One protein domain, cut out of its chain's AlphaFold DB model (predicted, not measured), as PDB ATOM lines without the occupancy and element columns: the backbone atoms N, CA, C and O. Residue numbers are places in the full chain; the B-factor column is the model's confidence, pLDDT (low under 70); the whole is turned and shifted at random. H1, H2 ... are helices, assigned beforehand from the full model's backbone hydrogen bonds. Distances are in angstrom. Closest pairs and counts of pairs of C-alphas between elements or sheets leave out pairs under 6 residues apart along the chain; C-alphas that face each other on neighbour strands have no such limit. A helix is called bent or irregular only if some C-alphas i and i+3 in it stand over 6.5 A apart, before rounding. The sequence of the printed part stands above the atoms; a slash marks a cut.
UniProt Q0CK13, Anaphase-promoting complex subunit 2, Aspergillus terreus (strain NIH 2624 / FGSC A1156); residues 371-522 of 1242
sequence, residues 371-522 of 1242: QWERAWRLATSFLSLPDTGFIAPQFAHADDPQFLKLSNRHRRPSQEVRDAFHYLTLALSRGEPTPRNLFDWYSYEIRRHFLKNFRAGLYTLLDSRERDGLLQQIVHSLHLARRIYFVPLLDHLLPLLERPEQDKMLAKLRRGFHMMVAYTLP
ATOM      1  N   GLN A 371     166.532 156.667 122.013       74.19
ATOM      2  CA  GLN A 371     165.879 155.777 121.050       74.19
ATOM      3  C   GLN A 371     166.766 154.572 120.701       74.19
ATOM      4  O   GLN A 371     166.282 153.438 120.720       74.19
ATOM      5  N   TRP A 372     168.069 154.795 120.494       76.75
ATOM      6  CA  TRP A 372     169.055 153.728 120.298       76.75
ATOM      7  C   TRP A 372     169.128 152.762 121.487       76.75
ATOM      8  O   TRP A 372     169.052 151.547 121.309       76.75
ATOM      9  N   GLU A 373     169.201 153.274 122.720       77.38
ATOM     10  CA  GLU A 373     169.223 152.421 123.914       77.38
ATOM     11  C   GLU A 373     167.941 151.601 124.093       77.38
ATOM     12  O   GLU A 373     168.000 150.448 124.532       77.38
ATOM     13  N   ARG A 374     166.777 152.168 123.747       79.56
ATOM     14  CA  ARG A 374     165.499 151.446 123.783       79.56
ATOM     15  C   ARG A 374     165.480 150.314 122.752       79.56
ATOM     16  O   ARG A 374     165.150 149.187 123.121       79.56
ATOM     17  N   ALA A 375     165.877 150.585 121.507       78.75
ATOM     18  CA  ALA A 375     165.971 149.571 120.454       78.75
ATOM     19  C   ALA A 375     166.972 148.458 120.819       78.75
ATOM     20  O   ALA A 375     166.656 147.275 120.702       78.75
ATOM     21  N   TRP A 376     168.138 148.820 121.368       81.94
ATOM     22  CA  TRP A 376     169.154 147.875 121.837       81.94
ATOM     23  C   TRP A 376     168.637 146.942 122.943       81.94
ATOM     24  O   TRP A 376     168.850 145.730 122.880       81.94
ATOM     25  N   ARG A 377     167.929 147.467 123.955       81.06
ATOM     26  CA  ARG A 377     167.363 146.648 125.047       81.06
ATOM     27  C   ARG A 377     166.278 145.691 124.548       81.06
ATOM     28  O   ARG A 377     166.260 144.536 124.967       81.06
ATOM     29  N   LEU A 378     165.413 146.137 123.632       82.00
ATOM     30  CA  LEU A 378     164.378 145.287 123.031       82.00
ATOM     31  C   LEU A 378     165.000 144.143 122.215       82.00
ATOM     32  O   LEU A 378     164.680 142.981 122.462       82.00
ATOM     33  N   ALA A 379     165.952 144.457 121.332       80.94
ATOM     34  CA  ALA A 379     166.661 143.478 120.507       80.94
ATOM     35  C   ALA A 379     167.448 142.448 121.342       80.94
ATOM     36  O   ALA A 379     167.316 141.241 121.137       80.94
ATOM     37  N   THR A 380     168.231 142.904 122.327       83.25
ATOM     38  CA  THR A 380     169.046 142.017 123.179       83.25
ATOM     39  C   THR A 380     168.202 141.161 124.125       83.25
ATOM     40  O   THR A 380     168.527 139.992 124.328       83.25
ATOM     41  N   SER A 381     167.082 141.677 124.646       82.44
ATOM     42  CA  SER A 381     166.173 140.887 125.490       82.44
ATOM     43  C   SER A 381     165.549 139.706 124.736       82.44
ATOM     44  O   SER A 381     165.492 138.605 125.278       82.44
ATOM     45  N   PHE A 382     165.158 139.899 123.470       81.50
ATOM     46  CA  PHE A 382     164.586 138.841 122.633       81.50
ATOM     47  C   PHE A 382     165.627 137.796 122.206       81.50
ATOM     48  O   PHE A 382     165.338 136.600 122.164       81.50
ATOM     49  N   LEU A 383     166.849 138.234 121.888       80.44
ATOM     50  CA  LEU A 383     167.911 137.346 121.409       80.44
ATOM     51  C   LEU A 383     168.618 136.563 122.527       80.44
ATOM     52  O   LEU A 383     169.203 135.519 122.219       80.44
ATOM     53  N   SER A 384     168.538 137.036 123.777       82.25
ATOM     54  CA  SER A 384     169.168 136.416 124.952       82.25
ATOM     55  C   SER A 384     168.761 134.953 125.166       82.25
ATOM     56  O   SER A 384     167.624 134.553 124.899       82.25
ATOM     57  N   LEU A 385     169.710 134.142 125.637       81.31
ATOM     58  CA  LEU A 385     169.533 132.699 125.811       81.31
ATOM     59  C   LEU A 385     169.380 132.335 127.303       81.31
ATOM     60  O   LEU A 385     170.155 132.827 128.130       81.31
ATOM     61  N   PRO A 386     168.401 131.485 127.679       77.44
ATOM     62  CA  PRO A 386     168.231 131.050 129.064       77.44
ATOM     63  C   PRO A 386     169.292 130.011 129.464       77.44
ATOM     64  O   PRO A 386     169.620 129.123 128.687       77.44
ATOM     65  N   ASP A 387     169.799 130.086 130.697       77.50
ATOM     66  CA  ASP A 387     170.759 129.111 131.236       77.50
ATOM     67  C   ASP A 387     170.019 127.934 131.889       77.50
ATOM     68  O   ASP A 387     169.708 127.972 133.079       77.50
ATOM     69  N   THR A 388     169.702 126.904 131.105       67.00
ATOM     70  CA  THR A 388     168.910 125.736 131.543       67.00
ATOM     71  C   THR A 388     169.736 124.457 131.764       67.00
ATOM     72  O   THR A 388     169.162 123.423 132.098       67.00
ATOM     73  N   GLY A 389     171.073 124.514 131.663       67.50
ATOM     74  CA  GLY A 389     171.975 123.366 131.867       67.50
ATOM     75  C   GLY A 389     172.200 122.520 130.605       67.50
ATOM     76  O   GLY A 389     171.838 122.933 129.507       67.50
ATOM     77  N   PHE A 390     172.836 121.345 130.731       69.00
ATOM     78  CA  PHE A 390     173.080 120.451 129.586       69.00
ATOM     79  C   PHE A 390     171.825 119.641 129.242       69.00
ATOM     80  O   PHE A 390     171.473 118.690 129.935       69.00
ATOM     81  N   ILE A 391     171.146 120.032 128.163       62.97
ATOM     82  CA  ILE A 391     169.820 119.508 127.781       62.97
ATOM     83  C   ILE A 391     169.927 118.246 126.898       62.97
ATOM     84  O   ILE A 391     168.959 117.512 126.746       62.97
ATOM     85  N   ALA A 392     171.100 117.951 126.329       58.91
ATOM     86  CA  ALA A 392     171.232 116.991 125.229       58.91
ATOM     87  C   ALA A 392     170.829 115.519 125.516       58.91
ATOM     88  O   ALA A 392     170.182 114.934 124.650       58.91
ATOM     89  N   PRO A 393     171.107 114.904 126.687       54.03
ATOM     90  CA  PRO A 393     170.774 113.492 126.910       54.03
ATOM     91  C   PRO A 393     169.274 113.249 127.142       54.03
ATOM     92  O   PRO A 393     168.792 112.139 126.960       54.03
ATOM     93  N   GLN A 394     168.524 114.276 127.550       54.03
ATOM     94  CA  GLN A 394     167.116 114.148 127.952       54.03
ATOM     95  C   GLN A 394     166.147 114.245 126.757       54.03
ATOM     96  O   GLN A 394     164.959 113.974 126.910       54.03
ATOM     97  N   PHE A 395     166.641 114.642 125.575       53.06
ATOM     98  CA  PHE A 395     165.824 114.996 124.405       53.06
ATOM     99  C   PHE A 395     166.275 114.307 123.106       53.06
ATOM    100  O   PHE A 395     165.857 114.731 122.034       53.06
ATOM    101  N   ALA A 396     167.049 113.216 123.178       49.94
ATOM    102  CA  ALA A 396     167.446 112.427 121.999       49.94
ATOM    103  C   ALA A 396     166.246 111.928 121.152       49.94
ATOM    104  O   ALA A 396     166.410 111.608 119.978       49.94
ATOM    105  N   HIS A 397     165.037 111.904 121.735       48.78
ATOM    106  CA  HIS A 397     163.788 111.455 121.102       48.78
ATOM    107  C   HIS A 397     162.598 112.418 121.279       48.78
ATOM    108  O   HIS A 397     161.453 112.006 121.126       48.78
ATOM    109  N   ALA A 398     162.821 113.675 121.667       46.72
ATOM    110  CA  ALA A 398     161.723 114.565 122.051       46.72
ATOM    111  C   ALA A 398     161.217 115.459 120.903       46.72
ATOM    112  O   ALA A 398     162.007 116.021 120.146       46.72
ATOM    113  N   ASP A 399     159.895 115.648 120.842       52.31
ATOM    114  CA  ASP A 399     159.205 116.449 119.828       52.31
ATOM    115  C   ASP A 399     159.674 117.924 119.796       52.31
ATOM    116  O   ASP A 399     159.672 118.643 120.807       52.31
ATOM    117  N   ASP A 400     159.975 118.407 118.584       57.53
ATOM    118  CA  ASP A 400     160.381 119.777 118.220       57.53
ATOM    119  C   ASP A 400     159.756 120.937 119.035       57.53
ATOM    120  O   ASP A 400     160.483 121.844 119.466       57.53
ATOM    121  N   PRO A 401     158.432 120.978 119.295       56.22
ATOM    122  CA  PRO A 401     157.808 122.092 120.011       56.22
ATOM    123  C   PRO A 401     158.177 122.201 121.500       56.22
ATOM    124  O   PRO A 401     158.096 123.300 122.057       56.22
ATOM    125  N   GLN A 402     158.577 121.115 122.171       56.56
ATOM    126  CA  GLN A 402     158.999 121.158 123.581       56.56
ATOM    127  C   GLN A 402     160.436 121.687 123.719       56.56
ATOM    128  O   GLN A 402     160.717 122.517 124.589       56.56
ATOM    129  N   PHE A 403     161.315 121.306 122.792       62.16
ATOM    130  CA  PHE A 403     162.698 121.782 122.700       62.16
ATOM    131  C   PHE A 403     162.792 123.291 122.373       62.16
ATOM    132  O   PHE A 403     163.563 124.037 122.989       62.16
ATOM    133  N   LEU A 404     161.934 123.792 121.475       60.84
ATOM    134  CA  LEU A 404     161.837 125.227 121.147       60.84
ATOM    135  C   LEU A 404     161.270 126.080 122.302       60.84
ATOM    136  O   LEU A 404     161.530 127.289 122.391       60.84
ATOM    137  N   LYS A 405     160.501 125.467 123.216       61.66
ATOM    138  CA  LYS A 405     160.005 126.130 124.432       61.66
ATOM    139  C   LYS A 405     161.117 126.398 125.442       61.66
ATOM    140  O   LYS A 405     161.217 127.524 125.923       61.66
ATOM    141  N   LEU A 406     161.978 125.412 125.694       58.66
ATOM    142  CA  LEU A 406     163.085 125.497 126.661       58.66
ATOM    143  C   LEU A 406     164.205 126.460 126.238       58.66
ATOM    144  O   LEU A 406     164.882 127.031 127.088       58.66
ATOM    145  N   SER A 407     164.369 126.679 124.935       61.03
ATOM    146  CA  SER A 407     165.379 127.575 124.357       61.03
ATOM    147  C   SER A 407     164.870 129.002 124.088       61.03
ATOM    148  O   SER A 407     165.572 129.797 123.466       61.03
ATOM    149  N   ASN A 408     163.647 129.350 124.525       64.81
ATOM    150  CA  ASN A 408     162.959 130.615 124.203       64.81
ATOM    151  C   ASN A 408     162.813 130.901 122.688       64.81
ATOM    152  O   ASN A 408     162.513 132.031 122.302       64.81
ATOM    153  N   ARG A 409     162.962 129.893 121.814       68.56
ATOM    154  CA  ARG A 409     162.927 130.054 120.344       68.56
ATOM    155  C   ARG A 409     161.554 129.821 119.700       68.56
ATOM    156  O   ARG A 409     161.391 130.022 118.508       68.56
ATOM    157  N   HIS A 410     160.540 129.473 120.490       64.75
ATOM    158  CA  HIS A 410     159.140 129.351 120.054       64.75
ATOM    159  C   HIS A 410     158.398 130.695 119.880       64.75
ATOM    160  O   HIS A 410     157.268 130.711 119.391       64.75
ATOM    161  N   ARG A 411     158.971 131.823 120.333       64.56
ATOM    162  CA  ARG A 411     158.308 133.141 120.335       64.56
ATOM    163  C   ARG A 411     158.644 133.920 119.063       64.56
ATOM    164  O   ARG A 411     159.814 134.134 118.772       64.56
ATOM    165  N   ARG A 412     157.625 134.400 118.341       67.44
ATOM    166  CA  ARG A 412     157.808 135.317 117.201       67.44
ATOM    167  C   ARG A 412     158.099 136.745 117.692       67.44
ATOM    168  O   ARG A 412     157.538 137.138 118.719       67.44
ATOM    169  N   PRO A 413     158.924 137.533 116.980       74.81
ATOM    170  CA  PRO A 413     159.227 138.901 117.385       74.81
ATOM    171  C   PRO A 413     157.973 139.788 117.286       74.81
ATOM    172  O   PRO A 413     157.268 139.785 116.271       74.81
ATOM    173  N   SER A 414     157.688 140.556 118.343       77.12
ATOM    174  CA  SER A 414     156.634 141.580 118.325       77.12
ATOM    175  C   SER A 414     156.967 142.680 117.309       77.12
ATOM    176  O   SER A 414     158.099 142.778 116.831       77.12
ATOM    177  N   GLN A 415     155.985 143.506 116.935       72.62
ATOM    178  CA  GLN A 415     156.201 144.572 115.948       72.62
ATOM    179  C   GLN A 415     157.295 145.559 116.397       72.62
ATOM    180  O   GLN A 415     158.201 145.843 115.628       72.62
ATOM    181  N   GLU A 416     157.320 145.911 117.684       73.81
ATOM    182  CA  GLU A 416     158.358 146.759 118.291       73.81
ATOM    183  C   GLU A 416     159.775 146.151 118.227       73.81
ATOM    184  O   GLU A 416     160.756 146.879 118.095       73.81
ATOM    185  N   VAL A 417     159.904 144.819 118.305       79.38
ATOM    186  CA  VAL A 417     161.200 144.118 118.204       79.38
ATOM    187  C   VAL A 417     161.680 144.052 116.754       79.38
ATOM    188  O   VAL A 417     162.873 144.201 116.501       79.38
ATOM    189  N   ARG A 418     160.765 143.877 115.791       77.69
ATOM    190  CA  ARG A 418     161.096 143.943 114.358       77.69
ATOM    191  C   ARG A 418     161.546 145.344 113.957       77.69
ATOM    192  O   ARG A 418     162.575 145.473 113.298       77.69
ATOM    193  N   ASP A 419     160.844 146.372 114.425       76.50
ATOM    194  CA  ASP A 419     161.213 147.771 114.193       76.50
ATOM    195  C   ASP A 419     162.577 148.096 114.830       76.50
ATOM    196  O   ASP A 419     163.403 148.781 114.223       76.50
ATOM    197  N   ALA A 420     162.872 147.530 116.009       79.56
ATOM    198  CA  ALA A 420     164.184 147.632 116.645       79.56
ATOM    199  C   ALA A 420     165.297 146.914 115.857       79.56
ATOM    200  O   ALA A 420     166.390 147.465 115.734       79.56
ATOM    201  N   PHE A 421     165.048 145.722 115.296       81.06
ATOM    202  CA  PHE A 421     166.029 145.044 114.441       81.06
ATOM    203  C   PHE A 421     166.318 145.835 113.170       81.06
ATOM    204  O   PHE A 421     167.486 146.078 112.889       81.06
ATOM    205  N   HIS A 422     165.284 146.305 112.465       76.56
ATOM    206  CA  HIS A 422     165.449 147.149 111.281       76.56
ATOM    207  C   HIS A 422     166.243 148.422 111.588       76.56
ATOM    208  O   HIS A 422     167.138 148.776 110.828       76.56
ATOM    209  N   TYR A 423     165.956 149.098 112.705       77.12
ATOM    210  CA  TYR A 423     166.666 150.317 113.101       77.12
ATOM    211  C   TYR A 423     168.158 150.066 113.394       77.12
ATOM    212  O   TYR A 423     169.010 150.840 112.959       77.12
ATOM    213  N   LEU A 424     168.487 148.964 114.077       75.00
ATOM    214  CA  LEU A 424     169.869 148.598 114.411       75.00
ATOM    215  C   LEU A 424     170.659 148.061 113.202       75.00
ATOM    216  O   LEU A 424     171.866 148.283 113.130       75.00
ATOM    217  N   THR A 425     170.013 147.374 112.250       73.25
ATOM    218  CA  THR A 425     170.673 146.876 111.027       73.25
ATOM    219  C   THR A 425     170.852 147.962 109.967       73.25
ATOM    220  O   THR A 425     171.905 148.008 109.339       73.25
ATOM    221  N   LEU A 426     169.912 148.906 109.822       68.94
ATOM    222  CA  LEU A 426     170.064 150.067 108.927       68.94
ATOM    223  C   LEU A 426     171.253 150.959 109.308       68.94
ATOM    224  O   LEU A 426     171.932 151.479 108.425       68.94
ATOM    225  N   ALA A 427     171.519 151.121 110.607       61.84
ATOM    226  CA  ALA A 427     172.679 151.868 111.093       61.84
ATOM    227  C   ALA A 427     174.015 151.185 110.731       61.84
ATOM    228  O   ALA A 427     175.006 151.868 110.476       61.84
ATOM    229  N   LEU A 428     174.033 149.845 110.643       60.91
ATOM    230  CA  LEU A 428     175.193 149.069 110.187       60.91
ATOM    231  C   LEU A 428     175.427 149.232 108.678       60.91
ATOM    232  O   LEU A 428     176.560 149.472 108.270       60.91
ATOM    233  N   SER A 429     174.371 149.184 107.857       61.47
ATOM    234  CA  SER A 429     174.477 149.343 106.395       61.47
ATOM    235  C   SER A 429     174.849 150.769 105.955       61.47
ATOM    236  O   SER A 429     175.353 150.963 104.853       61.47
ATOM    237  N   ARG A 430     174.625 151.783 106.802       58.44
ATOM    238  CA  ARG A 430     174.978 153.193 106.529       58.44
ATOM    239  C   ARG A 430     176.395 153.587 106.961       58.44
ATOM    240  O   ARG A 430     176.810 154.708 106.682       58.44
ATOM    241  N   GLY A 431     177.134 152.695 107.628       54.47
ATOM    242  CA  GLY A 431     178.498 152.967 108.098       54.47
ATOM    243  C   GLY A 431     178.585 154.029 109.203       54.47
ATOM    244  O   GLY A 431     179.642 154.629 109.394       54.47
ATOM    245  N   GLU A 432     177.489 154.289 109.921       55.22
ATOM    246  CA  GLU A 432     177.477 155.253 111.022       55.22
ATOM    247  C   GLU A 432     178.317 154.718 112.204       55.22
ATOM    248  O   GLU A 432     178.275 153.517 112.496       55.22
ATOM    249  N   PRO A 433     179.094 155.569 112.908       48.62
ATOM    250  CA  PRO A 433     179.895 155.159 114.058       48.62
ATOM    251  C   PRO A 433     178.977 154.776 115.227       48.62
ATOM    252  O   PRO A 433     178.641 155.586 116.090       48.62
ATOM    253  N   THR A 434     178.543 153.520 115.240       57.97
ATOM    254  CA  THR A 434     177.676 152.975 116.284       57.97
ATOM    255  C   THR A 434     178.510 152.490 117.473       57.97
ATOM    256  O   THR A 434     179.557 151.864 117.299       57.97
ATOM    257  N   PRO A 435     178.065 152.733 118.718       56.75
ATOM    258  CA  PRO A 435     178.834 152.365 119.906       56.75
ATOM    259  C   PRO A 435     178.877 150.849 120.170       56.75
ATOM    260  O   PRO A 435     179.715 150.407 120.958       56.75
ATOM    261  N   ARG A 436     177.967 150.044 119.585       66.12
ATOM    262  CA  ARG A 436     177.877 148.578 119.772       66.12
ATOM    263  C   ARG A 436     177.264 147.876 118.553       66.12
ATOM    264  O   ARG A 436     176.204 148.284 118.091       66.12
ATOM    265  N   ASN A 437     177.878 146.775 118.108       75.38
ATOM    266  CA  ASN A 437     177.379 145.923 117.021       75.38
ATOM    267  C   ASN A 437     176.528 144.756 117.561       75.38
ATOM    268  O   ASN A 437     176.980 143.990 118.418       75.38
ATOM    269  N   LEU A 438     175.303 144.602 117.044       79.31
ATOM    270  CA  LEU A 438     174.361 143.550 117.451       79.31
ATOM    271  C   LEU A 438     174.866 142.136 117.107       79.31
ATOM    272  O   LEU A 438     174.691 141.218 117.908       79.31
ATOM    273  N   PHE A 439     175.533 141.953 115.961       77.69
ATOM    274  CA  PHE A 439     176.052 140.646 115.529       77.69
ATOM    275  C   PHE A 439     177.256 140.189 116.361       77.69
ATOM    276  O   PHE A 439     177.376 139.006 116.693       77.69
ATOM    277  N   ASP A 440     178.127 141.123 116.752       78.88
ATOM    278  CA  ASP A 440     179.258 140.824 117.636       78.88
ATOM    279  C   ASP A 440     178.770 140.529 119.067       78.88
ATOM    280  O   ASP A 440     179.253 139.589 119.702       78.88
ATOM    281  N   TRP A 441     177.742 141.244 119.548       84.69
ATOM    282  CA  TRP A 441     177.080 140.913 120.815       84.69
ATOM    283  C   TRP A 441     176.432 139.522 120.781       84.69
ATOM    284  O   TRP A 441     176.616 138.738 121.711       84.69
ATOM    285  N   TYR A 442     175.725 139.172 119.700       82.62
ATOM    286  CA  TYR A 442     175.101 137.852 119.573       82.62
ATOM    287  C   TYR A 442     176.145 136.728 119.495       82.62
ATOM    288  O   TYR A 442     175.974 135.683 120.120       82.62
ATOM    289  N   SER A 443     177.277 136.964 118.823       79.69
ATOM    290  CA  SER A 443     178.425 136.040 118.816       79.69
ATOM    291  C   SER A 443     178.959 135.778 120.231       79.69
ATOM    292  O   SER A 443     179.275 134.638 120.584       79.69
ATOM    293  N   TYR A 444     179.028 136.822 121.064       83.50
ATOM    294  CA  TYR A 444     179.425 136.709 122.469       83.50
ATOM    295  C   TYR A 444     178.391 135.941 123.308       83.50
ATOM    296  O   TYR A 444     178.764 135.090 124.119       83.50
ATOM    297  N   GLU A 445     177.098 136.181 123.089       83.88
ATOM    298  CA  GLU A 445     176.021 135.483 123.800       83.88
ATOM    299  C   GLU A 445     175.973 133.984 123.450       83.88
ATOM    300  O   GLU A 445     175.855 133.150 124.351       83.88
ATOM    301  N   ILE A 446     176.175 133.615 122.176       85.19
ATOM    302  CA  ILE A 446     176.330 132.210 121.758       85.19
ATOM    303  C   ILE A 446     177.497 131.562 122.513       85.19
ATOM    304  O   ILE A 446     177.364 130.463 123.054       85.19
ATOM    305  N   ARG A 447     178.641 132.253 122.587       83.62
ATOM    306  CA  ARG A 447     179.842 131.750 123.258       83.62
ATOM    307  C   ARG A 447     179.635 131.540 124.752       83.62
ATOM    308  O   ARG A 447     180.006 130.487 125.275       83.62
ATOM    309  N   ARG A 448     179.022 132.511 125.435       87.12
ATOM    310  CA  ARG A 448     178.652 132.403 126.853       87.12
ATOM    311  C   ARG A 448     177.757 131.184 127.077       87.12
ATOM    312  O   ARG A 448     178.054 130.369 127.951       87.12
ATOM    313  N   HIS A 449     176.689 131.056 126.291       85.31
ATOM    314  CA  HIS A 449     175.718 129.979 126.451       85.31
ATOM    315  C   HIS A 449     176.336 128.600 126.171       85.31
ATOM    316  O   HIS A 449     176.130 127.667 126.948       85.31
ATOM    317  N   PHE A 450     177.150 128.465 125.120       85.12
ATOM    318  CA  PHE A 450     177.822 127.209 124.779       85.12
ATOM    319  C   PHE A 450     178.789 126.752 125.880       85.12
ATOM    320  O   PHE A 450     178.738 125.604 126.325       85.12
ATOM    321  N   LEU A 451     179.628 127.660 126.389       83.12
ATOM    322  CA  LEU A 451     180.591 127.329 127.442       83.12
ATOM    323  C   LEU A 451     179.922 126.990 128.779       83.12
ATOM    324  O   LEU A 451     180.446 126.150 129.509       83.12
ATOM    325  N   LYS A 452     178.790 127.625 129.101       82.69
ATOM    326  CA  LYS A 452     178.078 127.400 130.363       82.69
ATOM    327  C   LYS A 452     177.201 126.148 130.338       82.69
ATOM    328  O   LYS A 452     177.187 125.415 131.321       82.69
ATOM    329  N   ASN A 453     176.497 125.896 129.233       81.75
ATOM    330  CA  ASN A 453     175.466 124.856 129.170       81.75
ATOM    331  C   ASN A 453     175.917 123.581 128.432       81.75
ATOM    332  O   ASN A 453     175.463 122.501 128.789       81.75
ATOM    333  N   PHE A 454     176.831 123.663 127.453       80.88
ATOM    334  CA  PHE A 454     177.254 122.500 126.653       80.88
ATOM    335  C   PHE A 454     178.597 121.900 127.076       80.88
ATOM    336  O   PHE A 454     178.752 120.682 127.046       80.88
ATOM    337  N   ARG A 455     179.562 122.719 127.518       83.19
ATOM    338  CA  ARG A 455     180.928 122.251 127.812       83.19
ATOM    339  C   ARG A 455     180.969 121.097 128.817       83.19
ATOM    340  O   ARG A 455     181.521 120.051 128.500       83.19
ATOM    341  N   ALA A 456     180.418 121.287 130.018       79.50
ATOM    342  CA  ALA A 456     180.496 120.284 131.083       79.50
ATOM    343  C   ALA A 456     179.840 118.956 130.667       79.50
ATOM    344  O   ALA A 456     180.413 117.896 130.889       79.50
ATOM    345  N   GLY A 457     178.696 119.034 129.983       77.50
ATOM    346  CA  GLY A 457     177.963 117.872 129.489       77.50
ATOM    347  C   GLY A 457     178.681 117.087 128.392       77.50
ATOM    348  O   GLY A 457     178.716 115.860 128.421       77.50
ATOM    349  N   LEU A 458     179.315 117.783 127.446       81.69
ATOM    350  CA  LEU A 458     180.097 117.132 126.394       81.69
ATOM    351  C   LEU A 458     181.348 116.434 126.951       81.69
ATOM    352  O   LEU A 458     181.695 115.353 126.484       81.69
ATOM    353  N   TYR A 459     181.989 117.002 127.979       81.56
ATOM    354  CA  TYR A 459     183.088 116.332 128.683       81.56
ATOM    355  C   TYR A 459     182.618 115.077 129.424       81.56
ATOM    356  O   TYR A 459     183.287 114.054 129.348       81.56
ATOM    357  N   THR A 460     181.462 115.124 130.095       80.06
ATOM    358  CA  THR A 460     180.911 113.935 130.766       80.06
ATOM    359  C   THR A 460     180.511 112.834 129.786       80.06
ATOM    360  O   THR A 460     180.663 111.664 130.108       80.06
ATOM    361  N   LEU A 461     180.041 113.190 128.583       79.56
ATOM    362  CA  LEU A 461     179.756 112.212 127.529       79.56
ATOM    363  C   LEU A 461     181.041 111.568 126.997       79.56
ATOM    364  O   LEU A 461     181.085 110.353 126.841       79.56
ATOM    365  N   LEU A 462     182.099 112.356 126.774       80.44
ATOM    366  CA  LEU A 462     183.406 111.850 126.331       80.44
ATOM    367  C   LEU A 462     184.089 110.920 127.348       80.44
ATOM    368  O   LEU A 462     184.846 110.044 126.940       80.44
ATOM    369  N   ASP A 463     183.831 111.105 128.645       78.25
ATOM    370  CA  ASP A 463     184.400 110.290 129.734       78.25
ATOM    371  C   ASP A 463     183.564 109.031 130.058       78.25
ATOM    372  O   ASP A 463     183.862 108.285 130.992       78.25
ATOM    373  N   SER A 464     182.493 108.776 129.300       76.31
ATOM    374  CA  SER A 464     181.637 107.607 129.517       76.31
ATOM    375  C   SER A 464     182.328 106.292 129.112       76.31
ATOM    376  O   SER A 464     183.166 106.234 128.209       76.31
ATOM    377  N   ARG A 465     182.004 105.206 129.833       62.31
ATOM    378  CA  ARG A 465     182.597 103.872 129.605       62.31
ATOM    379  C   ARG A 465     182.036 103.173 128.364       62.31
ATOM    380  O   ARG A 465     182.750 102.380 127.755       62.31
ATOM    381  N   GLU A 466     180.787 103.460 128.006       65.81
ATOM    382  CA  GLU A 466     180.132 102.941 126.805       65.81
ATOM    383  C   GLU A 466     180.553 103.777 125.606       65.81
ATOM    384  O   GLU A 466     180.165 104.931 125.464       65.81
ATOM    385  N   ARG A 467     181.399 103.207 124.750       66.31
ATOM    386  CA  ARG A 467     181.959 103.944 123.617       66.31
ATOM    387  C   ARG A 467     181.077 103.881 122.373       66.31
ATOM    388  O   ARG A 467     181.281 104.682 121.467       66.31
ATOM    389  N   ASP A 468     180.139 102.950 122.279       69.81
ATOM    390  CA  ASP A 468     179.376 102.701 121.050       69.81
ATOM    391  C   ASP A 468     178.249 103.725 120.871       69.81
ATOM    392  O   ASP A 468     177.540 104.063 121.815       69.81
ATOM    393  N   GLY A 469     178.126 104.296 119.667       73.31
ATOM    394  CA  GLY A 469     177.169 105.377 119.384       73.31
ATOM    395  C   GLY A 469     177.492 106.727 120.051       73.31
ATOM    396  O   GLY A 469     176.811 107.721 119.800       73.31
ATOM    397  N   LEU A 470     178.561 106.814 120.849       81.25
ATOM    398  CA  LEU A 470     178.965 108.020 121.581       81.25
ATOM    399  C   LEU A 470     179.268 109.197 120.643       81.25
ATOM    400  O   LEU A 470     178.857 110.328 120.904       81.25
ATOM    401  N   LEU A 471     179.935 108.940 119.511       82.56
ATOM    402  CA  LEU A 471     180.210 109.974 118.509       82.56
ATOM    403  C   LEU A 471     178.912 110.546 117.920       82.56
ATOM    404  O   LEU A 471     178.781 111.763 117.800       82.56
ATOM    405  N   GLN A 472     177.928 109.690 117.633       81.69
ATOM    406  CA  GLN A 472     176.616 110.105 117.129       81.69
ATOM    407  C   GLN A 472     175.867 110.953 118.166       81.69
ATOM    408  O   GLN A 472     175.290 111.979 117.814       81.69
ATOM    409  N   GLN A 473     175.942 110.598 119.454       78.88
ATOM    410  CA  GLN A 473     175.357 111.393 120.540       78.88
ATOM    411  C   GLN A 473     176.021 112.772 120.684       78.88
ATOM    412  O   GLN A 473     175.331 113.777 120.889       78.88
ATOM    413  N   ILE A 474     177.350 112.855 120.545       82.94
ATOM    414  CA  ILE A 474     178.088 114.128 120.565       82.94
ATOM    415  C   ILE A 474     177.692 114.998 119.368       82.94
ATOM    416  O   ILE A 474     177.371 116.176 119.546       82.94
ATOM    417  N   VAL A 475     177.683 114.428 118.162       83.50
ATOM    418  CA  VAL A 475     177.296 115.130 116.929       83.50
ATOM    419  C   VAL A 475     175.853 115.625 117.037       83.50
ATOM    420  O   VAL A 475     175.597 116.811 116.835       83.50
ATOM    421  N   HIS A 476     174.925 114.777 117.487       81.62
ATOM    422  CA  HIS A 476     173.530 115.150 117.734       81.62
ATOM    423  C   HIS A 476     173.401 116.311 118.737       81.62
ATOM    424  O   HIS A 476     172.722 117.304 118.467       81.62
ATOM    425  N   SER A 477     174.121 116.249 119.861       79.19
ATOM    426  CA  SER A 477     174.145 117.315 120.876       79.19
ATOM    427  C   SER A 477     174.596 118.662 120.296       79.19
ATOM    428  O   SER A 477     174.073 119.721 120.657       79.19
ATOM    429  N   LEU A 478     175.559 118.638 119.376       84.00
ATOM    430  CA  LEU A 478     176.084 119.830 118.714       84.00
ATOM    431  C   LEU A 478     175.176 120.340 117.593       84.00
ATOM    432  O   LEU A 478     175.071 121.556 117.425       84.00
ATOM    433  N   HIS A 479     174.455 119.466 116.887       82.44
ATOM    434  CA  HIS A 479     173.392 119.879 115.968       82.44
ATOM    435  C   HIS A 479     172.263 120.603 116.700       82.44
ATOM    436  O   HIS A 479     171.797 121.645 116.232       82.44
ATOM    437  N   LEU A 480     171.862 120.119 117.879       78.00
ATOM    438  CA  LEU A 480     170.887 120.811 118.724       78.00
ATOM    439  C   LEU A 480     171.392 122.203 119.134       78.00
ATOM    440  O   LEU A 480     170.648 123.180 119.040       78.00
ATOM    441  N   ALA A 481     172.672 122.325 119.508       80.38
ATOM    442  CA  ALA A 481     173.295 123.618 119.796       80.38
ATOM    443  C   ALA A 481     173.272 124.551 118.570       80.38
ATOM    444  O   ALA A 481     172.832 125.698 118.672       80.38
ATOM    445  N   ARG A 482     173.675 124.048 117.394       83.25
ATOM    446  CA  ARG A 482     173.626 124.778 116.117       83.25
ATOM    447  C   ARG A 482     172.207 125.274 115.834       83.25
ATOM    448  O   ARG A 482     172.023 126.446 115.516       83.25
ATOM    449  N   ARG A 483     171.185 124.439 116.028       79.31
ATOM    450  CA  ARG A 483     169.783 124.818 115.809       79.31
ATOM    451  C   ARG A 483     169.327 125.947 116.740       79.31
ATOM    452  O   ARG A 483     168.704 126.896 116.273       79.31
ATOM    453  N   ILE A 484     169.692 125.907 118.026       79.12
ATOM    454  CA  ILE A 484     169.360 126.966 119.004       79.12
ATOM    455  C   ILE A 484     169.960 128.327 118.604       79.12
ATOM    456  O   ILE A 484     169.332 129.371 118.822       79.12
ATOM    457  N   TYR A 485     171.169 128.326 118.037       83.50
ATOM    458  CA  TYR A 485     171.916 129.547 117.717       83.50
ATOM    459  C   TYR A 485     171.605 130.114 116.329       83.50
ATOM    460  O   TYR A 485     171.482 131.333 116.189       83.50
ATOM    461  N   PHE A 486     171.470 129.255 115.316       81.75
ATOM    462  CA  PHE A 486     171.376 129.670 113.915       81.75
ATOM    463  C   PHE A 486     169.936 129.901 113.434       81.75
ATOM    464  O   PHE A 486     169.746 130.752 112.572       81.75
ATOM    465  N   VAL A 487     168.916 129.242 114.001       79.25
ATOM    466  CA  VAL A 487     167.508 129.441 113.583       79.25
ATOM    467  C   VAL A 487     167.040 130.903 113.740       79.25
ATOM    468  O   VAL A 487     166.601 131.488 112.754       79.25
ATOM    469  N   PRO A 488     167.212 131.580 114.895       75.06
ATOM    470  CA  PRO A 488     166.782 132.979 115.051       75.06
ATOM    471  C   PRO A 488     167.570 133.954 114.171       75.06
ATOM    472  O   PRO A 488     167.073 135.015 113.796       75.06
ATOM    473  N   LEU A 489     168.819 133.602 113.864       75.06
ATOM    474  CA  LEU A 489     169.690 134.380 112.997       75.06
ATOM    475  C   LEU A 489     169.203 134.304 111.541       75.06
ATOM    476  O   LEU A 489     169.082 135.342 110.896       75.06
ATOM    477  N   LEU A 490     168.903 133.096 111.055       77.12
ATOM    478  CA  LEU A 490     168.413 132.840 109.698       77.12
ATOM    479  C   LEU A 490     166.995 133.380 109.481       77.12
ATOM    480  O   LEU A 490     166.732 133.966 108.436       77.12
ATOM    481  N   ASP A 491     166.112 133.265 110.475       77.12
ATOM    482  CA  ASP A 491     164.701 133.637 110.321       77.12
ATOM    483  C   ASP A 491     164.429 135.136 110.523       77.12
ATOM    484  O   ASP A 491     163.433 135.659 110.013       77.12
ATOM    485  N   HIS A 492     165.246 135.841 111.319       75.75
ATOM    486  CA  HIS A 492     164.901 137.193 111.788       75.75
ATOM    487  C   HIS A 492     165.989 138.258 111.611       75.75
ATOM    488  O   HIS A 492     165.639 139.433 111.565       75.75
ATOM    489  N   LEU A 493     167.276 137.894 111.517       73.25
ATOM    490  CA  LEU A 493     168.381 138.866 111.449       73.25
ATOM    491  C   LEU A 493     169.061 138.925 110.074       73.25
ATOM    492  O   LEU A 493     169.317 140.015 109.574       73.25
ATOM    493  N   LEU A 494     169.342 137.777 109.451       76.50
ATOM    494  CA  LEU A 494     169.971 137.704 108.126       76.50
ATOM    495  C   LEU A 494     169.087 138.259 106.993       76.50
ATOM    496  O   LEU A 494     169.624 139.003 106.178       76.50
ATOM    497  N   PRO A 495     167.756 138.035 106.954       82.06
ATOM    498  CA  PRO A 495     166.896 138.595 105.904       82.06
ATOM    499  C   PRO A 495     166.864 140.131 105.857       82.06
ATOM    500  O   PRO A 495     166.338 140.703 104.906       82.06
ATOM    501  N   LEU A 496     167.396 140.797 106.889       73.88
ATOM    502  CA  LEU A 496     167.466 142.252 107.012       73.88
ATOM    503  C   LEU A 496     168.738 142.863 106.397       73.88
ATOM    504  O   LEU A 496     168.849 144.087 106.366       73.88
ATOM    505  N   LEU A 497     169.691 142.035 105.952       73.56
ATOM    506  CA  LEU A 497     170.953 142.437 105.316       73.56
ATOM    507  C   LEU A 497     170.913 142.206 103.797       73.56
ATOM    508  O   LEU A 497     170.104 141.416 103.308       73.56
ATOM    509  N   GLU A 498     171.813 142.833 103.038       74.19
ATOM    510  CA  GLU A 498     171.986 142.522 101.612       74.19
ATOM    511  C   GLU A 498     172.626 141.133 101.419       74.19
ATOM    512  O   GLU A 498     173.463 140.715 102.216       74.19
ATOM    513  N   ARG A 499     172.274 140.406 100.344       71.25
ATOM    514  CA  ARG A 499     172.770 139.036 100.064       71.25
ATOM    515  C   ARG A 499     174.290 138.824 100.264       71.25
ATOM    516  O   ARG A 499     174.639 137.878 100.964       71.25
ATOM    517  N   PRO A 500     175.203 139.674  99.748       71.06
ATOM    518  CA  PRO A 500     176.643 139.474  99.965       71.06
ATOM    519  C   PRO A 500     177.068 139.646 101.434       71.06
ATOM    520  O   PRO A 500     178.027 139.021 101.894       71.06
ATOM    521  N   GLU A 501     176.357 140.476 102.198       71.00
ATOM    522  CA  GLU A 501     176.605 140.662 103.628       71.00
ATOM    523  C   GLU A 501     176.043 139.500 104.455       71.00
ATOM    524  O   GLU A 501     176.666 139.105 105.444       71.00
ATOM    525  N   GLN A 502     174.924 138.903 104.023       75.62
ATOM    526  CA  GLN A 502     174.359 137.694 104.629       75.62
ATOM    527  C   GLN A 502     175.368 136.543 104.609       75.62
ATOM    528  O   GLN A 502     175.654 135.963 105.660       75.62
ATOM    529  N   ASP A 503     175.964 136.267 103.447       73.00
ATOM    530  CA  ASP A 503     176.928 135.176 103.274       73.00
ATOM    531  C   ASP A 503     178.192 135.406 104.110       73.00
ATOM    532  O   ASP A 503     178.669 134.508 104.814       73.00
ATOM    533  N   LYS A 504     178.699 136.645 104.122       77.19
ATOM    534  CA  LYS A 504     179.867 137.030 104.923       77.19
ATOM    535  C   LYS A 504     179.610 136.880 106.426       77.19
ATOM    536  O   LYS A 504     180.479 136.389 107.153       77.19
ATOM    537  N   MET A 505     178.438 137.297 106.908       76.31
ATOM    538  CA  MET A 505     178.078 137.199 108.328       76.31
ATOM    539  C   MET A 505     177.816 135.756 108.754       76.31
ATOM    540  O   MET A 505     178.284 135.334 109.816       76.31
ATOM    541  N   LEU A 506     177.143 134.973 107.913       79.19
ATOM    542  CA  LEU A 506     176.899 133.558 108.152       79.19
ATOM    543  C   LEU A 506     178.214 132.766 108.192       79.19
ATOM    544  O   LEU A 506     178.427 131.993 109.126       79.19
ATOM    545  N   ALA A 507     179.144 133.026 107.268       78.44
ATOM    546  CA  ALA A 507     180.475 132.422 107.275       78.44
ATOM    547  C   ALA A 507     181.283 132.794 108.532       78.44
ATOM    548  O   ALA A 507     181.911 131.924 109.141       78.44
ATOM    549  N   LYS A 508     181.239 134.062 108.973       80.56
ATOM    550  CA  LYS A 508     181.896 134.520 110.216       80.56
ATOM    551  C   LYS A 508     181.351 133.780 111.444       80.56
ATOM    552  O   LYS A 508     182.134 133.316 112.273       80.56
ATOM    553  N   LEU A 509     180.031 133.622 111.546       79.31
ATOM    554  CA  LEU A 509     179.377 132.938 112.667       79.31
ATOM    555  C   LEU A 509     179.595 131.418 112.647       79.31
ATOM    556  O   LEU A 509     179.857 130.837 113.700       79.31
ATOM    557  N   ARG A 510     179.572 130.778 111.469       81.25
ATOM    558  CA  ARG A 510     179.913 129.351 111.305       81.25
ATOM    559  C   ARG A 510     181.352 129.067 111.723       81.25
ATOM    560  O   ARG A 510     181.578 128.191 112.553       81.25
ATOM    561  N   ARG A 511     182.318 129.869 111.254       81.62
ATOM    562  CA  ARG A 511     183.722 129.778 111.699       81.62
ATOM    563  C   ARG A 511     183.840 129.957 113.211       81.62
ATOM    564  O   ARG A 511     184.520 129.171 113.863       81.62
ATOM    565  N   GLY A 512     183.137 130.937 113.782       80.94
ATOM    566  CA  GLY A 512     183.072 131.132 115.231       80.94
ATOM    567  C   GLY A 512     182.568 129.890 115.975       80.94
ATOM    568  O   GLY A 512     183.177 129.482 116.963       80.94
ATOM    569  N   PHE A 513     181.504 129.251 115.478       84.75
ATOM    570  CA  PHE A 513     180.953 128.013 116.035       84.75
ATOM    571  C   PHE A 513     181.921 126.830 115.937       84.75
ATOM    572  O   PHE A 513     182.182 126.184 116.951       84.75
ATOM    573  N   HIS A 514     182.534 126.603 114.774       86.00
ATOM    574  CA  HIS A 514     183.505 125.520 114.578       86.00
ATOM    575  C   HIS A 514     184.715 125.674 115.506       86.00
ATOM    576  O   HIS A 514     185.145 124.711 116.139       86.00
ATOM    577  N   MET A 515     185.216 126.905 115.667       81.50
ATOM    578  CA  MET A 515     186.299 127.179 116.610       81.50
ATOM    579  C   MET A 515     185.871 126.867 118.047       81.50
ATOM    580  O   MET A 515     186.617 126.213 118.770       81.50
ATOM    581  N   MET A 516     184.664 127.265 118.467       83.50
ATOM    582  CA  MET A 516     184.163 126.930 119.807       83.50
ATOM    583  C   MET A 516     184.145 125.420 120.057       83.50
ATOM    584  O   MET A 516     184.668 124.983 121.083       83.50
ATOM    585  N   VAL A 517     183.623 124.631 119.115       84.19
ATOM    586  CA  VAL A 517     183.573 123.164 119.216       84.19
ATOM    587  C   VAL A 517     184.982 122.569 119.304       84.19
ATOM    588  O   VAL A 517     185.272 121.808 120.234       84.19
ATOM    589  N   ALA A 518     185.884 122.984 118.409       80.81
ATOM    590  CA  ALA A 518     187.260 122.495 118.339       80.81
ATOM    591  C   ALA A 518     188.084 122.770 119.612       80.81
ATOM    592  O   ALA A 518     188.990 122.000 119.930       80.81
ATOM    593  N   TYR A 519     187.791 123.851 120.344       79.50
ATOM    594  CA  TYR A 519     188.454 124.154 121.618       79.50
ATOM    595  C   TYR A 519     187.807 123.477 122.826       79.50
ATOM    596  O   TYR A 519     188.480 123.296 123.842       79.50
ATOM    597  N   THR A 520     186.523 123.119 122.751       80.31
ATOM    598  CA  THR A 520     185.839 122.436 123.859       80.31
ATOM    599  C   THR A 520     186.107 120.943 123.927       80.31
ATOM    600  O   THR A 520     186.101 120.404 125.027       80.31
ATOM    601  N   LEU A 521     186.345 120.276 122.797       82.12
ATOM    602  CA  LEU A 521     186.520 118.824 122.765       82.12
ATOM    603  C   LEU A 521     188.001 118.457 122.587       82.12
ATOM    604  O   LEU A 521     188.650 118.953 121.661       82.12
ATOM    605  N   PRO A 522     188.571 117.583 123.437       85.00
ATOM    606  CA  PRO A 522     189.921 117.070 123.249       85.00
ATOM    607  C   PRO A 522     190.049 116.280 121.939       85.00
ATOM    608  O   PRO A 522     189.555 115.159 121.825       85.00
TER     609      PRO A 522
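What this domain is: This is residues 371 to 522 of the 1242 residues of the protein "Anaphase-promoting complex subunit 2" of Aspergillus terreus (strain NIH 2624 / FGSC A1156) (UniProt Q0CK13). Two long helices, H5 and H4, make a hairpin along the longest axis, and H6 folds back beside it, giving a three-helix up-and-down bundle, each helix running against the one before. H3 crosses one end of the hairpin with H1 packed on it, and the loop at residues 463 to 469 sticks out at the other; H1 and small H2 lie on the side away from H6. The printed part has 152 residues with six helices, H1 to H6 in order, and no named strand: all helix. It is compact, with a radius of gyration of the C-alphas of 17.0 A, yet elongated, spanning 55 by 28 by 25 A.

Where its parts are: Find C-alpha 470 at (178.965, 108.020, 121.581); from there H5 runs 38.9 A to residue 496. H4, residues 438 to 462, covers 34.1 A. Both are irregular: C-alphas 491 and 494 are 7.0 A apart, 453 and 456 7.1 A. H6, residues 499 to 520, ends at (185.839, 122.436, 123.859) after 31.8 A. H3 holds residues 415 to 429, H1 371 to 383, H2 400 to 406.

How they stand to each other: Look at Ile 446 and Tyr 485, the closest C-alphas of H4 and H5, 6.6 A apart; these helices touch at a shallow tilt of 11 degrees, opposite ways. H6 touches H4, closest at C-alphas 520 and 455, 6.3 A. H1 touches H3, closest at C-alphas 375 and 420, 4.6 A. H2 touches no helix. Every O i to N i+4 pair is within hydrogen-bond range in H1, H2 and H6, against 10 of 11 in H3, 18 of 21 in H4 and 18 of 23 in H5.

The domain as a whole: The farthest C-alphas, Gln 371 and Arg 465, are 55.2 A apart. The printed part has no cut; H1 to H2 is a long link. Expect pLDDT under 70 at residues 388 to 412, 426 to 436 and 465 to 468.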